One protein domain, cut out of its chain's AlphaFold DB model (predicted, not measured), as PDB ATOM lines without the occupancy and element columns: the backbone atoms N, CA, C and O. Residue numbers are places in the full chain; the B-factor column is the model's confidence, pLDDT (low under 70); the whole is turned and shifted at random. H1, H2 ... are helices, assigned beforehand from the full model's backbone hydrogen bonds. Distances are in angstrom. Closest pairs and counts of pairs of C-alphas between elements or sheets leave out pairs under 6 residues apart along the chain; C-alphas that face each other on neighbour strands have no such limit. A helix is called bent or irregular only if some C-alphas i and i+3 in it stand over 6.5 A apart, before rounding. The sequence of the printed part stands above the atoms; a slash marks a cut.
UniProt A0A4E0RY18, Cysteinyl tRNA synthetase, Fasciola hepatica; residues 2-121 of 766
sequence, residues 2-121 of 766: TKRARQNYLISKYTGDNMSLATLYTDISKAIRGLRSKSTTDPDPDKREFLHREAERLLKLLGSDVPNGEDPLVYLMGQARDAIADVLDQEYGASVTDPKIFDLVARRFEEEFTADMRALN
ATOM      1  N   THR A   2     106.051 -20.561-235.127       81.44
ATOM      2  CA  THR A   2     106.384 -19.838-233.882       81.44
ATOM      3  C   THR A   2     105.178 -19.254-233.147       81.44
ATOM      4  O   THR A   2     104.912 -19.627-232.009       81.44
ATOM      5  N   LYS A   3     104.389 -18.412-233.827       86.00
ATOM      6  CA  LYS A   3     103.163 -17.825-233.269       86.00
ATOM      7  C   LYS A   3     102.190 -18.894-232.757       86.00
ATOM      8  O   LYS A   3     101.700 -18.801-231.641       86.00
ATOM      9  N   ARG A   4     101.961 -19.957-233.538       86.31
ATOM     10  CA  ARG A   4     101.041 -21.048-233.171       86.31
ATOM     11  C   ARG A   4     101.519 -21.827-231.942       86.31
ATOM     12  O   ARG A   4     100.692 -22.218-231.125       86.31
ATOM     13  N   ALA A   5     102.828 -22.035-231.796       87.50
ATOM     14  CA  ALA A   5     103.400 -22.682-230.616       87.50
ATOM     15  C   ALA A   5     103.173 -21.856-229.347       87.50
ATOM     16  O   ALA A   5     102.654 -22.386-228.363       87.50
ATOM     17  N   ARG A   6     103.447 -20.547-229.403       90.88
ATOM     18  CA  ARG A   6     103.153 -19.631-228.293       90.88
ATOM     19  C   ARG A   6     101.670 -19.605-227.957       90.88
ATOM     20  O   ARG A   6     101.312 -19.798-226.805       90.88
ATOM     21  N   GLN A   7     100.814 -19.458-228.966       91.62
ATOM     22  CA  GLN A   7      99.360 -19.487-228.821       91.62
ATOM     23  C   GLN A   7      98.861 -20.749-228.118       91.62
ATOM     24  O   GLN A   7      98.093 -20.658-227.166       91.62
ATOM     25  N   ASN A   8      99.305 -21.928-228.562       90.44
ATOM     26  CA  ASN A   8      98.902 -23.195-227.957       90.44
ATOM     27  C   ASN A   8      99.362 -23.292-226.495       90.44
ATOM     28  O   ASN A   8      98.576 -23.695-225.640       90.44
ATOM     29  N   TYR A   9     100.601 -22.893-226.205       90.88
ATOM     30  CA  TYR A   9     101.136 -22.882-224.845       90.88
ATOM     31  C   TYR A   9     100.379 -21.907-223.935       90.88
ATOM     32  O   TYR A   9      99.934 -22.294-222.855       90.88
ATOM     33  N   LEU A  10     100.172 -20.669-224.383       91.31
ATOM     34  CA  LEU A  10      99.466 -19.640-223.623       91.31
ATOM     35  C   LEU A  10      98.010 -20.027-223.371       91.31
ATOM     36  O   LEU A  10      97.546 -19.887-222.246       91.31
ATOM     37  N   ILE A  11      97.321 -20.595-224.367       90.12
ATOM     38  CA  ILE A  11      95.973 -21.143-224.183       90.12
ATOM     39  C   ILE A  11      95.977 -22.271-223.151       90.12
ATOM     40  O   ILE A  11      95.128 -22.266-222.270       90.12
ATOM     41  N   SER A  12      96.936 -23.203-223.213       88.69
ATOM     42  CA  SER A  12      96.997 -24.313-222.251       88.69
ATOM     43  C   SER A  12      97.186 -23.834-220.808       88.69
ATOM     44  O   SER A  12      96.561 -24.373-219.895       88.69
ATOM     45  N   LYS A  13      97.983 -22.774-220.603       88.44
ATOM     46  CA  LYS A  13      98.137 -22.127-219.296       88.44
ATOM     47  C   LYS A  13      96.874 -21.398-218.867       88.44
ATOM     48  O   LYS A  13      96.399 -21.614-217.761       88.44
ATOM     49  N   TYR A  14      96.297 -20.617-219.772       86.06
ATOM     50  CA  TYR A  14      95.069 -19.869-219.531       86.06
ATOM     51  C   TYR A  14      93.897 -20.778-219.122       86.06
ATOM     52  O   TYR A  14      93.100 -20.396-218.274       86.06
ATOM     53  N   THR A  15      93.813 -21.998-219.666       80.69
ATOM     54  CA  THR A  15      92.810 -22.999-219.258       80.69
ATOM     55  C   THR A  15      93.148 -23.748-217.966       80.69
ATOM     56  O   THR A  15      92.251 -24.330-217.363       80.69
ATOM     57  N   GLY A  16      94.426 -23.804-217.580       69.81
ATOM     58  CA  GLY A  16      94.892 -24.500-216.375       69.81
ATOM     59  C   GLY A  16      94.822 -23.646-215.107       69.81
ATOM     60  O   GLY A  16      94.691 -24.188-214.010       69.81
ATOM     61  N   ASP A  17      94.870 -22.325-215.254       65.81
ATOM     62  CA  ASP A  17      94.598 -21.373-214.179       65.81
ATOM     63  C   ASP A  17      93.070 -21.264-213.985       65.81
ATOM     64  O   ASP A  17      92.337 -21.287-214.966       65.81
ATOM     65  N   ASN A  18      92.563 -21.177-212.744       60.06
ATOM     66  CA  ASN A  18      91.121 -21.169-212.408       60.06
ATOM     67  C   ASN A  18      90.314 -20.083-213.170       60.06
ATOM     68  O   ASN A  18      90.058 -18.992-212.655       60.06
ATOM     69  N   MET A  19      89.902 -20.398-214.399       74.88
ATOM     70  CA  MET A  19      89.289 -19.485-215.359       74.88
ATOM     71  C   MET A  19      87.822 -19.223-215.009       74.88
ATOM     72  O   MET A  19      87.028 -20.147-214.851       74.88
ATOM     73  N   SER A  20      87.440 -17.946-214.922       84.19
ATOM     74  CA  SER A  20      86.054 -17.533-214.680       84.19
ATOM     75  C   SER A  20      85.370 -17.062-215.963       84.19
ATOM     76  O   SER A  20      86.009 -16.479-216.844       84.19
ATOM     77  N   LEU A  21      84.043 -17.235-216.044       83.69
ATOM     78  CA  LEU A  21      83.248 -16.770-217.188       83.69
ATOM     79  C   LEU A  21      83.442 -15.270-217.435       83.69
ATOM     80  O   LEU A  21      83.618 -14.852-218.571       83.69
ATOM     81  N   ALA A  22      83.494 -14.460-216.377       85.44
ATOM     82  CA  ALA A  22      83.708 -13.018-216.495       85.44
ATOM     83  C   ALA A  22      85.038 -12.662-217.189       85.44
ATOM     84  O   ALA A  22      85.087 -11.733-218.000       85.44
ATOM     85  N   THR A  23      86.103 -13.417-216.903       85.38
ATOM     86  CA  THR A  23      87.419 -13.226-217.533       85.38
ATOM     87  C   THR A  23      87.351 -13.591-219.014       85.38
ATOM     88  O   THR A  23      87.718 -12.783-219.863       85.38
ATOM     89  N   LEU A  24      86.746 -14.740-219.333       87.50
ATOM     90  CA  LEU A  24      86.574 -15.209-220.707       87.50
ATOM     91  C   LEU A  24      85.758 -14.222-221.563       87.50
ATOM     92  O   LEU A  24      86.178 -13.851-222.656       87.50
ATOM     93  N   TYR A  25      84.628 -13.723-221.048       89.12
ATOM     94  CA  TYR A  25      83.820 -12.697-221.723       89.12
ATOM     95  C   TYR A  25      84.618 -11.413-221.986       89.12
ATOM     96  O   TYR A  25      84.496 -10.801-223.054       89.12
ATOM     97  N   THR A  26      85.450 -11.007-221.025       89.19
ATOM     98  CA  THR A  26      86.303  -9.820-221.150       89.19
ATOM     99  C   THR A  26      87.344 -10.004-222.250       89.19
ATOM    100  O   THR A  26      87.517  -9.107-223.081       89.19
ATOM    101  N   ASP A  27      87.997 -11.162-222.309       89.31
ATOM    102  CA  ASP A  27      89.045 -11.435-223.292       89.31
ATOM    103  C   ASP A  27      88.484 -11.645-224.704       89.31
ATOM    104  O   ASP A  27      89.040 -11.107-225.664       89.31
ATOM    105  N   ILE A  28      87.315 -12.282-224.853       91.38
ATOM    106  CA  ILE A  28      86.601 -12.329-226.143       91.38
ATOM    107  C   ILE A  28      86.224 -10.906-226.589       91.38
ATOM    108  O   ILE A  28      86.425 -10.535-227.748       91.38
ATOM    109  N   SER A  29      85.753 -10.059-225.669       92.06
ATOM    110  CA  SER A  29      85.431  -8.654-225.966       92.06
ATOM    111  C   SER A  29      86.666  -7.829-226.355       92.06
ATOM    112  O   SER A  29      86.582  -6.931-227.198       92.06
ATOM    113  N   LYS A  30      87.836  -8.105-225.764       91.44
ATOM    114  CA  LYS A  30      89.116  -7.532-226.215       91.44
ATOM    115  C   LYS A  30      89.461  -8.006-227.629       91.44
ATOM    116  O   LYS A  30      89.798  -7.165-228.463       91.44
ATOM    117  N   ALA A  31      89.325  -9.301-227.914       91.31
ATOM    118  CA  ALA A  31      89.607  -9.865-229.232       91.31
ATOM    119  C   ALA A  31      88.738  -9.220-230.323       91.31
ATOM    120  O   ALA A  31      89.261  -8.766-231.339       91.31
ATOM    121  N   ILE A  32      87.433  -9.063-230.067       92.75
ATOM    122  CA  ILE A  32      86.492  -8.368-230.963       92.75
ATOM    123  C   ILE A  32      86.964  -6.941-231.272       92.75
ATOM    124  O   ILE A  32      86.971  -6.527-232.432       92.75
ATOM    125  N   ARG A  33      87.383  -6.176-230.253       92.00
ATOM    126  CA  ARG A  33      87.906  -4.811-230.450       92.00
ATOM    127  C   ARG A  33      89.168  -4.804-231.313       92.00
ATOM    128  O   ARG A  33      89.287  -3.959-232.199       92.00
ATOM    129  N   GLY A  34      90.080  -5.749-231.084       87.81
ATOM    130  CA  GLY A  34      91.291  -5.913-231.888       87.81
ATOM    131  C   GLY A  34      90.988  -6.233-233.353       87.81
ATOM    132  O   GLY A  34      91.547  -5.599-234.247       87.81
ATOM    133  N   LEU A  35      90.060  -7.162-233.603       88.44
ATOM    134  CA  LEU A  35      89.626  -7.543-234.950       88.44
ATOM    135  C   LEU A  35      88.960  -6.378-235.691       88.44
ATOM    136  O   LEU A  35      89.331  -6.113-236.830       88.44
ATOM    137  N   ARG A  36      88.059  -5.630-235.037       90.69
ATOM    138  CA  ARG A  36      87.415  -4.435-235.622       90.69
ATOM    139  C   ARG A  36      88.409  -3.320-235.947       90.69
ATOM    140  O   ARG A  36      88.284  -2.650-236.965       90.69
ATOM    141  N   SER A  37      89.412  -3.118-235.095       89.44
ATOM    142  CA  SER A  37      90.481  -2.153-235.376       89.44
ATOM    143  C   SER A  37      91.265  -2.558-236.633       89.44
ATOM    144  O   SER A  37      91.401  -1.769-237.571       89.44
ATOM    145  N   LYS A  38      91.690  -3.827-236.719       84.94
ATOM    146  CA  LYS A  38      92.414  -4.347-237.891       84.94
ATOM    147  C   LYS A  38      91.560  -4.348-239.158       84.94
ATOM    148  O   LYS A  38      92.052  -3.958-240.207       84.94
ATOM    149  N   SER A  39      90.269  -4.673-239.076       85.81
ATOM    150  CA  SER A  39      89.378  -4.671-240.247       85.81
ATOM    151  C   SER A  39      89.226  -3.291-240.898       85.81
ATOM    152  O   SER A  39      88.804  -3.207-242.044       85.81
ATOM    153  N   THR A  40      89.554  -2.205-240.192       86.44
ATOM    154  CA  THR A  40      89.539  -0.842-240.756       86.44
ATOM    155  C   THR A  40      90.893  -0.380-241.291       86.44
ATOM    156  O   THR A  40      90.934   0.516-242.131       86.44
ATOM    157  N   THR A  41      91.986  -0.989-240.833       85.69
ATOM    158  CA  THR A  41      93.361  -0.519-241.066       85.69
ATOM    159  C   THR A  41      94.197  -1.457-241.935       85.69
ATOM    160  O   THR A  41      95.235  -1.032-242.437       85.69
ATOM    161  N   ASP A  42      93.764  -2.705-242.135       78.50
ATOM    162  CA  ASP A  42      94.488  -3.681-242.952       78.50
ATOM    163  C   ASP A  42      94.508  -3.246-244.435       78.50
ATOM    164  O   ASP A  42      93.466  -2.848-244.972       78.50
ATOM    165  N   PRO A  43      95.673  -3.273-245.107       76.88
ATOM    166  CA  PRO A  43      95.797  -2.842-246.498       76.88
ATOM    167  C   PRO A  43      95.081  -3.770-247.494       76.88
ATOM    168  O   PRO A  43      94.772  -3.336-248.603       76.88
ATOM    169  N   ASP A  44      94.794  -5.022-247.121       73.00
ATOM    170  CA  ASP A  44      94.177  -6.024-247.993       73.00
ATOM    171  C   ASP A  44      92.633  -6.027-247.840       73.00
ATOM    172  O   ASP A  44      92.106  -6.278-246.747       73.00
ATOM    173  N   PRO A  45      91.862  -5.748-248.913       75.06
ATOM    174  CA  PRO A  45      90.402  -5.688-248.855       75.06
ATOM    175  C   PRO A  45      89.737  -7.010-248.449       75.06
ATOM    176  O   PRO A  45      88.761  -6.973-247.696       75.06
ATOM    177  N   ASP A  46      90.271  -8.157-248.868       69.25
ATOM    178  CA  ASP A  46      89.686  -9.463-248.556       69.25
ATOM    179  C   ASP A  46      89.942  -9.839-247.093       69.25
ATOM    180  O   ASP A  46      89.059 -10.370-246.405       69.25
ATOM    181  N   LYS A  47      91.127  -9.490-246.571       72.94
ATOM    182  CA  LYS A  47      91.432  -9.640-245.140       72.94
ATOM    183  C   LYS A  47      90.556  -8.742-244.279       72.94
ATOM    184  O   LYS A  47      90.066  -9.211-243.252       72.94
ATOM    185  N   ARG A  48      90.300  -7.493-244.686       81.94
ATOM    186  CA  ARG A  48      89.376  -6.602-243.960       81.94
ATOM    187  C   ARG A  48      87.985  -7.216-243.824       81.94
ATOM    188  O   ARG A  48      87.455  -7.265-242.715       81.94
ATOM    189  N   GLU A  49      87.435  -7.737-244.918       79.56
ATOM    190  CA  GLU A  49      86.117  -8.380-244.923       79.56
ATOM    191  C   GLU A  49      86.095  -9.656-244.067       79.56
ATOM    192  O   GLU A  49      85.138  -9.928-243.340       79.56
ATOM    193  N   PHE A  50      87.162 -10.457-244.102       80.44
ATOM    194  CA  PHE A  50      87.302 -11.608-243.209       80.44
ATOM    195  C   PHE A  50      87.325 -11.200-241.725       80.44
ATOM    196  O   PHE A  50      86.560 -11.746-240.929       80.44
ATOM    197  N   LEU A  51      88.164 -10.227-241.353       84.38
ATOM    198  CA  LEU A  51      88.306  -9.745-239.975       84.38
ATOM    199  C   LEU A  51      86.997  -9.146-239.441       84.38
ATOM    200  O   LEU A  51      86.639  -9.377-238.285       84.38
ATOM    201  N   HIS A  52      86.268  -8.416-240.289       86.19
ATOM    202  CA  HIS A  52      84.955  -7.873-239.955       86.19
ATOM    203  C   HIS A  52      83.938  -8.990-239.677       86.19
ATOM    204  O   HIS A  52      83.301  -8.997-238.622       86.19
ATOM    205  N   ARG A  53      83.827  -9.980-240.579       86.38
ATOM    206  CA  ARG A  53      82.934 -11.138-240.399       86.38
ATOM    207  C   ARG A  53      83.249 -11.928-239.133       86.38
ATOM    208  O   ARG A  53      82.328 -12.341-238.433       86.38
ATOM    209  N   GLU A  54      84.526 -12.114-238.818       88.38
ATOM    210  CA  GLU A  54      84.934 -12.832-237.610       88.38
ATOM    211  C   GLU A  54      84.595 -12.055-236.329       88.38
ATOM    212  O   GLU A  54      84.116 -12.643-235.357       88.38
ATOM    213  N   ALA A  55      84.750 -10.727-236.328       90.62
ATOM    214  CA  ALA A  55      84.331  -9.893-235.202       90.62
ATOM    215  C   ALA A  55      82.812  -9.956-234.965       90.62
ATOM    216  O   ALA A  55      82.373 -10.094-233.823       90.62
ATOM    217  N   GLU A  56      82.009  -9.895-236.032       91.88
ATOM    218  CA  GLU A  56      80.549 -10.042-235.961       91.88
ATOM    219  C   GLU A  56      80.135 -11.443-235.481       91.88
ATOM    220  O   GLU A  56      79.238 -11.577-234.644       91.88
ATOM    221  N   ARG A  57      80.828 -12.499-235.931       93.81
ATOM    222  CA  ARG A  57      80.604 -13.877-235.460       93.81
ATOM    223  C   ARG A  57      80.810 -13.995-233.949       93.81
ATOM    224  O   ARG A  57      79.962 -14.568-233.265       93.81
ATOM    225  N   LEU A  58      81.909 -13.450-233.427       92.00
ATOM    226  CA  LEU A  58      82.225 -13.479-231.994       92.00
ATOM    227  C   LEU A  58      81.265 -12.616-231.165       92.00
ATOM    228  O   LEU A  58      80.899 -13.001-230.058       92.00
ATOM    229  N   LEU A  59      80.805 -11.480-231.695       92.31
ATOM    230  CA  LEU A  59      79.762 -10.676-231.048       92.31
ATOM    231  C   LEU A  59      78.448 -11.440-230.931       92.31
ATOM    232  O   LEU A  59      77.836 -11.457-229.865       92.31
ATOM    233  N   LYS A  60      78.038 -12.113-232.011       92.25
ATOM    234  CA  LYS A  60      76.854 -12.971-231.997       92.25
ATOM    235  C   LYS A  60      77.010 -14.114-230.995       92.25
ATOM    236  O   LYS A  60      76.052 -14.419-230.293       92.25
ATOM    237  N   LEU A  61      78.202 -14.707-230.898       90.31
ATOM    238  CA  LEU A  61      78.512 -15.749-229.916       90.31
ATOM    239  C   LEU A  61      78.309 -15.256-228.474       90.31
ATOM    240  O   LEU A  61      77.661 -15.951-227.701       90.31
ATOM    241  N   LEU A  62      78.796 -14.057-228.128       87.88
ATOM    242  CA  LEU A  62      78.611 -13.476-226.789       87.88
ATOM    243  C   LEU A  62      77.146 -13.146-226.454       87.88
ATOM    244  O   LEU A  62      76.807 -13.030-225.280       87.88
ATOM    245  N   GLY A  63      76.301 -12.954-227.470       82.88
ATOM    246  CA  GLY A  63      74.870 -12.679-227.313       82.88
ATOM    247  C   GLY A  63      73.956 -13.896-227.482       82.88
ATOM    248  O   GLY A  63      72.741 -13.724-227.438       82.88
ATOM    249  N   SER A  64      74.502 -15.092-227.730       83.50
ATOM    250  CA  SER A  64      73.722 -16.319-227.936       83.50
ATOM    251  C   SER A  64      73.660 -17.155-226.659       83.50
ATOM    252  O   SER A  64      74.648 -17.245-225.932       83.50
ATOM    253  N   ASP A  65      72.527 -17.818-226.420       81.75
ATOM    254  CA  ASP A  65      72.412 -18.796-225.336       81.75
ATOM    255  C   ASP A  65      73.292 -20.025-225.617       81.75
ATOM    256  O   ASP A  65      73.419 -20.484-226.758       81.75
ATOM    257  N   VAL A  66      73.907 -20.562-224.562       82.94
ATOM    258  CA  VAL A  66      74.703 -21.795-224.637       82.94
ATOM    259  C   VAL A  66      73.762 -22.979-224.908       82.94
ATOM    260  O   VAL A  66      72.713 -23.064-224.261       82.94
ATOM    261  N   PRO A  67      74.099 -23.899-225.833       85.50
ATOM    262  CA  PRO A  67      73.300 -25.097-226.075       85.50
ATOM    263  C   PRO A  67      73.027 -25.895-224.790       85.50
ATOM    264  O   PRO A  67      73.903 -26.058-223.940       85.50
ATOM    265  N   ASN A  68      71.802 -26.413-224.646       78.94
ATOM    266  CA  ASN A  68      71.391 -27.173-223.462       78.94
ATOM    267  C   ASN A  68      72.322 -28.370-223.205       78.94
ATOM    268  O   ASN A  68      72.428 -29.262-224.044       78.94
ATOM    269  N   GLY A  69      72.916 -28.425-222.009       77.00
ATOM    270  CA  GLY A  69      73.764 -29.535-221.560       77.00
ATOM    271  C   GLY A  69      75.271 -29.316-221.725       77.00
ATOM    272  O   GLY A  69      76.036 -30.154-221.259       77.00
ATOM    273  N   GLU A  70      75.706 -28.203-222.324       82.94
ATOM    274  CA  GLU A  70      77.125 -27.840-222.410       82.94
ATOM    275  C   GLU A  70      77.541 -26.861-221.301       82.94
ATOM    276  O   GLU A  70      76.778 -25.979-220.905       82.94
ATOM    277  N   ASP A  71      78.774 -27.002-220.802       85.19
ATOM    278  CA  ASP A  71      79.371 -26.030-219.883       85.19
ATOM    279  C   ASP A  71      79.652 -24.715-220.644       85.19
ATOM    280  O   ASP A  71      80.402 -24.735-221.629       85.19
ATOM    281  N   PRO A  72      79.107 -23.563-220.200       85.25
ATOM    282  CA  PRO A  72      79.337 -22.265-220.830       85.25
ATOM    283  C   PRO A  72      80.811 -21.906-221.043       85.25
ATOM    284  O   PRO A  72      81.141 -21.270-222.046       85.25
ATOM    285  N   LEU A  73      81.706 -22.310-220.132       85.56
ATOM    286  CA  LEU A  73      83.145 -22.076-220.271       85.56
ATOM    287  C   LEU A  73      83.724 -22.891-221.422       85.56
ATOM    288  O   LEU A  73      84.462 -22.351-222.245       85.56
ATOM    289  N   VAL A  74      83.374 -24.176-221.493       85.62
ATOM    290  CA  VAL A  74      83.868 -25.099-222.523       85.62
ATOM    291  C   VAL A  74      83.354 -24.683-223.898       85.62
ATOM    292  O   VAL A  74      84.143 -24.593-224.841       85.62
ATOM    293  N   TYR A  75      82.066 -24.351-224.002       88.00
ATOM    294  CA  TYR A  75      81.444 -23.918-225.250       88.00
ATOM    295  C   TYR A  75      82.073 -22.623-225.782       88.00
ATOM    296  O   TYR A  75      82.575 -22.586-226.909       88.00
ATOM    297  N   LEU A  76      82.112 -21.559-224.967       88.44
ATOM    298  CA  LEU A  76      82.673 -20.270-225.386       88.44
ATOM    299  C   LEU A  76      84.165 -20.374-225.705       88.44
ATOM    300  O   LEU A  76      84.615 -19.814-226.706       88.44
ATOM    301  N   MET A  77      84.924 -21.122-224.899       87.12
ATOM    302  CA  MET A  77      86.346 -21.332-225.148       87.12
ATOM    303  C   MET A  77      86.579 -22.091-226.456       87.12
ATOM    304  O   MET A  77      87.433 -21.695-227.244       87.12
ATOM    305  N   GLY A  78      85.790 -23.131-226.743       87.62
ATOM    306  CA  GLY A  78      85.862 -23.857-228.011       87.62
ATOM    307  C   GLY A  78      85.586 -22.959-229.222       87.62
ATOM    308  O   GLY A  78      86.321 -23.003-230.207       87.62
ATOM    309  N   GLN A  79      84.573 -22.094-229.131       89.44
ATOM    310  CA  GLN A  79      84.130 -21.235-230.236       89.44
ATOM    311  C   GLN A  79      84.980 -19.967-230.439       89.44
ATOM    312  O   GLN A  79      84.982 -19.406-231.542       89.44
ATOM    313  N   ALA A  80      85.686 -19.499-229.404       90.94
ATOM    314  CA  ALA A  80      86.500 -18.279-229.432       90.94
ATOM    315  C   ALA A  80      88.015 -18.522-229.272       90.94
ATOM    316  O   ALA A  80      88.784 -17.560-229.209       90.94
ATOM    317  N   ARG A  81      88.457 -19.787-229.243       90.94
ATOM    318  CA  ARG A  81      89.845 -20.200-228.974       90.94
ATOM    319  C   ARG A  81      90.893 -19.399-229.740       90.94
ATOM    320  O   ARG A  81      91.817 -18.876-229.128       90.94
ATOM    321  N   ASP A  82      90.781 -19.327-231.067       89.12
ATOM    322  CA  ASP A  82      91.804 -18.684-231.903       89.12
ATOM    323  C   ASP A  82      91.869 -17.165-231.659       89.12
ATOM    324  O   ASP A  82      92.957 -16.595-231.600       89.12
ATOM    325  N   ALA A  83      90.718 -16.527-231.427       89.06
ATOM    326  CA  ALA A  83      90.636 -15.100-231.130       89.06
ATOM    327  C   ALA A  83      91.263 -14.762-229.766       89.06
ATOM    328  O   ALA A  83      92.005 -13.788-229.646       89.06
ATOM    329  N   ILE A  84      91.019 -15.598-228.752       90.62
ATOM    330  CA  ILE A  84      91.659 -15.476-227.434       90.62
ATOM    331  C   ILE A  84      93.162 -15.735-227.553       90.62
ATOM    332  O   ILE A  84      93.964 -14.990-226.997       90.62
ATOM    333  N   ALA A  85      93.561 -16.756-228.312       91.06
ATOM    334  CA  ALA A  85      94.964 -17.092-228.506       91.06
ATOM    335  C   ALA A  85      95.749 -15.934-229.141       91.06
ATOM    336  O   ALA A  85      96.886 -15.681-228.751       91.06
ATOM    337  N   ASP A  86      95.151 -15.208-230.090       88.50
ATOM    338  CA  ASP A  86      95.736 -13.994-230.667       88.50
ATOM    339  C   ASP A  86      95.924 -12.875-229.630       88.50
ATOM    340  O   ASP A  86      96.978 -12.238-229.624       88.50
ATOM    341  N   VAL A  87      94.947 -12.650-228.742       88.44
ATOM    342  CA  VAL A  87      95.067 -11.662-227.651       88.44
ATOM    343  C   VAL A  87      96.180 -12.059-226.684       88.44
ATOM    344  O   VAL A  87      97.046 -11.244-226.376       88.44
ATOM    345  N   LEU A  88      96.199 -13.321-226.251       89.81
ATOM    346  CA  LEU A  88      97.221 -13.828-225.342       89.81
ATOM    347  C   LEU A  88      98.621 -13.752-225.961       89.81
ATOM    348  O   LEU A  88      99.560 -13.362-225.275       89.81
ATOM    349  N   ASP A  89      98.785 -14.083-227.245       89.25
ATOM    350  CA  ASP A  89     100.078 -13.953-227.931       89.25
ATOM    351  C   ASP A  89     100.532 -12.490-228.019       89.25
ATOM    352  O   ASP A  89     101.720 -12.207-227.872       89.25
ATOM    353  N   GLN A  90      99.599 -11.553-228.202       88.25
ATOM    354  CA  GLN A  90      99.909 -10.126-228.221       88.25
ATOM    355  C   GLN A  90     100.349  -9.602-226.842       88.25
ATOM    356  O   GLN A  90     101.279  -8.800-226.774       88.25
ATOM    357  N   GLU A  91      99.700 -10.033-225.758       89.25
ATOM    358  CA  GLU A  91     100.008  -9.580-224.391       89.25
ATOM    359  C   GLU A  91     101.233 -10.304-223.795       89.25
ATOM    360  O   GLU A  91     102.078  -9.680-223.153       89.25
ATOM    361  N   TYR A  92     101.356 -11.614-224.031       90.00
ATOM    362  CA  TYR A  92     102.301 -12.488-223.328       90.00
ATOM    363  C   TYR A  92     103.277 -13.237-224.236       90.00
ATOM    364  O   TYR A  92     104.203 -13.868-223.724       90.00
ATOM    365  N   GLY A  93     103.137 -13.171-225.564       87.94
ATOM    366  CA  GLY A  93     103.986 -13.921-226.499       87.94
ATOM    367  C   GLY A  93     105.481 -13.638-226.326       87.94
ATOM    368  O   GLY A  93     106.289 -14.560-226.402       87.94
ATOM    369  N   ALA A  94     105.853 -12.402-225.980       88.50
ATOM    370  CA  ALA A  94     107.242 -12.015-225.714       88.50
ATOM    371  C   ALA A  94     107.887 -12.773-224.533       88.50
ATOM    372  O   ALA A  94     109.109 -12.904-224.480       88.50
ATOM    373  N   SER A  95     107.081 -13.287-223.595       88.81
ATOM    374  CA  SER A  95     107.556 -14.055-222.435       88.81
ATOM    375  C   SER A  95     107.812 -15.536-222.745       88.81
ATOM    376  O   SER A  95     108.499 -16.222-221.986       88.81
ATOM    377  N   VAL A  96     107.286 -16.041-223.865       88.88
ATOM    378  CA  VAL A  96     107.396 -17.449-224.252       88.88
ATOM    379  C   VAL A  96     108.714 -17.665-224.987       88.88
ATOM    380  O   VAL A  96     108.816 -17.419-226.186       88.88
ATOM    381  N   THR A  97     109.729 -18.113-224.253       85.94
ATOM    382  CA  THR A  97     111.110 -18.213-224.757       85.94
ATOM    383  C   THR A  97     111.696 -19.621-224.707       85.94
ATOM    384  O   THR A  97     112.726 -19.853-225.330       85.94
ATOM    385  N   ASP A  98     111.053 -20.574-224.021       86.88
ATOM    386  CA  ASP A  98     111.550 -21.953-223.918       86.88
ATOM    387  C   ASP A  98     111.525 -22.648-225.297       86.88
ATOM    388  O   ASP A  98     110.438 -22.860-225.851       86.88
ATOM    389  N   PRO A  99     112.689 -23.055-225.848       83.00
ATOM    390  CA  PRO A  99     112.782 -23.754-227.129       83.00
ATOM    391  C   PRO A  99     111.899 -25.006-227.219       83.00
ATOM    392  O   PRO A  99     111.376 -25.308-228.294       83.00
ATOM    393  N   LYS A 100     111.676 -25.709-226.099       86.75
ATOM    394  CA  LYS A 100     110.867 -26.939-226.063       86.75
ATOM    395  C   LYS A 100     109.420 -26.702-226.483       86.75
ATOM    396  O   LYS A 100     108.805 -27.579-227.078       86.75
ATOM    397  N   ILE A 101     108.881 -25.511-226.219       89.31
ATOM    398  CA  ILE A 101     107.509 -25.148-226.598       89.31
ATOM    399  C   ILE A 101     107.356 -25.132-228.124       89.31
ATOM    400  O   ILE A 101     106.337 -25.569-228.659       89.31
ATOM    401  N   PHE A 102     108.376 -24.644-228.829       88.62
ATOM    402  CA  PHE A 102     108.386 -24.580-230.287       88.62
ATOM    403  C   PHE A 102     108.656 -25.952-230.908       88.62
ATOM    404  O   PHE A 102     107.979 -26.320-231.871       88.62
ATOM    405  N   ASP A 103     109.586 -26.717-230.324       87.88
ATOM    406  CA  ASP A 103     109.917 -28.071-230.780       87.88
ATOM    407  C   ASP A 103     108.695 -28.995-230.699       87.88
ATOM    408  O   ASP A 103     108.385 -29.647-231.685       87.88
ATOM    409  N   LEU A 104     107.900 -28.957-229.619       88.75
ATOM    410  CA  LEU A 104     106.679 -29.773-229.494       88.75
ATOM    411  C   LEU A 104     105.720 -29.633-230.687       88.75
ATOM    412  O   LEU A 104     105.151 -30.620-231.154       88.75
ATOM    413  N   VAL A 105     105.534 -28.412-231.199       89.56
ATOM    414  CA  VAL A 105     104.670 -28.186-232.368       89.56
ATOM    415  C   VAL A 105     105.326 -28.689-233.649       89.56
ATOM    416  O   VAL A 105     104.635 -29.280-234.475       89.56
ATOM    417  N   ALA A 106     106.632 -28.472-233.817       91.00
ATOM    418  CA  ALA A 106     107.366 -28.978-234.974       91.00
ATOM    419  C   ALA A 106     107.343 -30.515-235.020       91.00
ATOM    420  O   ALA A 106     106.983 -31.075-236.048       91.00
ATOM    421  N   ARG A 107     107.615 -31.183-233.891       91.75
ATOM    422  CA  ARG A 107     107.606 -32.649-233.745       91.75
ATOM    423  C   ARG A 107     106.266 -33.260-234.085       91.75
ATOM    424  O   ARG A 107     106.203 -34.201-234.863       91.75
ATOM    425  N   ARG A 108     105.190 -32.672-233.568       93.06
ATOM    426  CA  ARG A 108     103.840 -33.121-233.891       93.06
ATOM    427  C   ARG A 108     103.575 -33.080-235.401       93.06
ATOM    428  O   ARG A 108     103.041 -34.036-235.945       93.06
ATOM    429  N   PHE A 109     103.917 -31.980-236.077       92.75
ATOM    430  CA  PHE A 109     103.684 -31.872-237.522       92.75
ATOM    431  C   PHE A 109     104.657 -32.713-238.356       92.75
ATOM    432  O   PHE A 109     104.279 -33.140-239.440       92.75
ATOM    433  N   GLU A 110     105.866 -32.973-237.860       94.19
ATOM    434  CA  GLU A 110     106.802 -33.942-238.439       94.19
ATOM    435  C   GLU A 110     106.196 -35.353-238.408       94.19
ATOM    436  O   GLU A 110     106.081 -35.987-239.451       94.19
ATOM    437  N   GLU A 111     105.703 -35.805-237.251       94.94
ATOM    438  CA  GLU A 111     105.025 -37.101-237.105       94.94
ATOM    439  C   GLU A 111     103.768 -37.197-237.982       94.94
ATOM    440  O   GLU A 111     103.556 -38.205-238.660       94.94
ATOM    441  N   GLU A 112     102.947 -36.141-238.009       95.12
ATOM    442  CA  GLU A 112     101.767 -36.062-238.872       95.12
ATOM    443  C   GLU A 112     102.152 -36.122-240.363       95.12
ATOM    444  O   GLU A 112     101.496 -36.826-241.131       95.12
ATOM    445  N   PHE A 113     103.205 -35.420-240.787       95.62
ATOM    446  CA  PHE A 113     103.694 -35.459-242.167       95.62
ATOM    447  C   PHE A 113     104.181 -36.858-242.546       95.62
ATOM    448  O   PHE A 113     103.762 -37.402-243.566       95.62
ATOM    449  N   THR A 114     105.009 -37.472-241.703       95.38
ATOM    450  CA  THR A 114     105.527 -38.823-241.918       95.38
ATOM    451  C   THR A 114     104.394 -39.849-242.004       95.38
ATOM    452  O   THR A 114     104.393 -40.706-242.886       95.38
ATOM    453  N   ALA A 115     103.380 -39.743-241.140       96.44
ATOM    454  CA  ALA A 115     102.202 -40.602-241.208       96.44
ATOM    455  C   ALA A 115     101.437 -40.443-242.535       96.44
ATOM    456  O   ALA A 115     101.015 -41.443-243.114       96.44
ATOM    457  N   ASP A 116     101.294 -39.214-243.039       96.69
ATOM    458  CA  ASP A 116     100.636 -38.944-244.323       96.69
ATOM    459  C   ASP A 116     101.447 -39.493-245.510       96.69
ATOM    460  O   ASP A 116     100.875 -40.090-246.422       96.69
ATOM    461  N   MET A 117     102.777 -39.344-245.493       96.94
ATOM    462  CA  MET A 117     103.669 -39.893-246.525       96.94
ATOM    463  C   MET A 117     103.609 -41.425-246.563       96.94
ATOM    464  O   MET A 117     103.426 -42.002-247.638       96.94
ATOM    465  N   ARG A 118     103.646 -42.088-245.400       95.81
ATOM    466  CA  ARG A 118     103.448 -43.545-245.297       95.81
ATOM    467  C   ARG A 118     102.086 -43.978-245.821       95.81
ATOM    468  O   ARG A 118     102.007 -44.941-246.578       95.81
ATOM    469  N   ALA A 119     101.022 -43.263-245.455       95.88
ATOM    470  CA  ALA A 119      99.670 -43.567-245.921       95.88
ATOM    471  C   ALA A 119      99.542 -43.449-247.448       95.88
ATOM    472  O   ALA A 119      98.769 -44.181-248.059       95.88
ATOM    473  N   LEU A 120     100.330 -42.569-248.073       95.19
ATOM    474  CA  LEU A 120     100.434 -42.441-249.524       95.19
ATOM    475  C   LEU A 120     101.407 -43.433-250.175       95.19
ATOM    476  O   LEU A 120     101.563 -43.368-251.392       95.19
ATOM    477  N   ASN A 121     102.041 -44.340-249.426       94.94
ATOM    478  CA  ASN A 121     103.088 -45.249-249.909       94.94
ATOM    479  C   ASN A 121     104.324 -44.508-250.468       94.94
ATOM    480  O   ASN A 121     104.859 -44.834-251.529       94.94
TER     481      ASN A 121
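AT A GLANCE: This is residues 2 to 121 of the 766 residues of the protein "Cysteinyl tRNA synthetase" of Fasciola hepatica (UniProt A0A4E0RY18). A hairpin of two long helices, H2 and H3, makes one side, and the sharply bent helix H4 ties it to H1: arm H4a packs on the beginning of H2, while arm H4b turns off and crosses both H2 and H1. Beyond H1, H5 leads away, and residues 107 to 121 stick out. The printed part has 120 residues, with five named helices, H1 to H5 in order, and no named strand: all helix. It is loose, with a radius of gyration of the C-alphas of 16.9 A and spans of 47 by 39 by 34 A.

HOW THE PARTS SIT: H1, residues 2 to 16, is apart from H2, residues 21 to 41. H2 and H3, residues 45 to 62, form a helical hairpin, opposite ways at a shallow tilt of 21 degrees; their closest C-alphas, Ser 39 and Arg 48, are 4.2 A apart. H4, residues 72 to 95, was assigned as one helix by its hydrogen bonds but is bent, C-alphas 79 and 82 being 8.3 A apart; its arms H4a, residues 72 to 79, and H4b, residues 82 to 95, are about perpendicular at 87 degrees. H2 touches H4a with residues 21 to 24 alone, the closest C-alphas being Leu 21 and Leu 73, 6.1 A. H4b, irregular with C-alphas 91 and 94 7.7 A apart, touches H1 at 80 degrees, about perpendicular, closest at C-alphas Gln 7 and Ala 85, 5.0 A. H5, residues 99 to 119, touches H1 with residues 101 to 105 alone, closest at C-alphas Ala 5 and Phe 102, 5.3 A. Every O i to N i+4 pair is within hydrogen-bond range in H1, H2, H3 and H4a, against 8 of 10 in H4b and 16 of 17 in H5.

IN THESE COORDINATES: H1 begins at C-alpha 2 (106.384, -19.838, -233.882). H2 is 30.6 A long, H3 26.2 A and H5 30.3 A, ending at C-alpha 119 (99.670, -43.567, -245.921).

THE WHOLE: The farthest C-alphas, Ala 22 and Asn 121, are 50.3 A apart. The printed part has no cut and no long link. Residues 16 to 18 and 46 have pLDDT under 70.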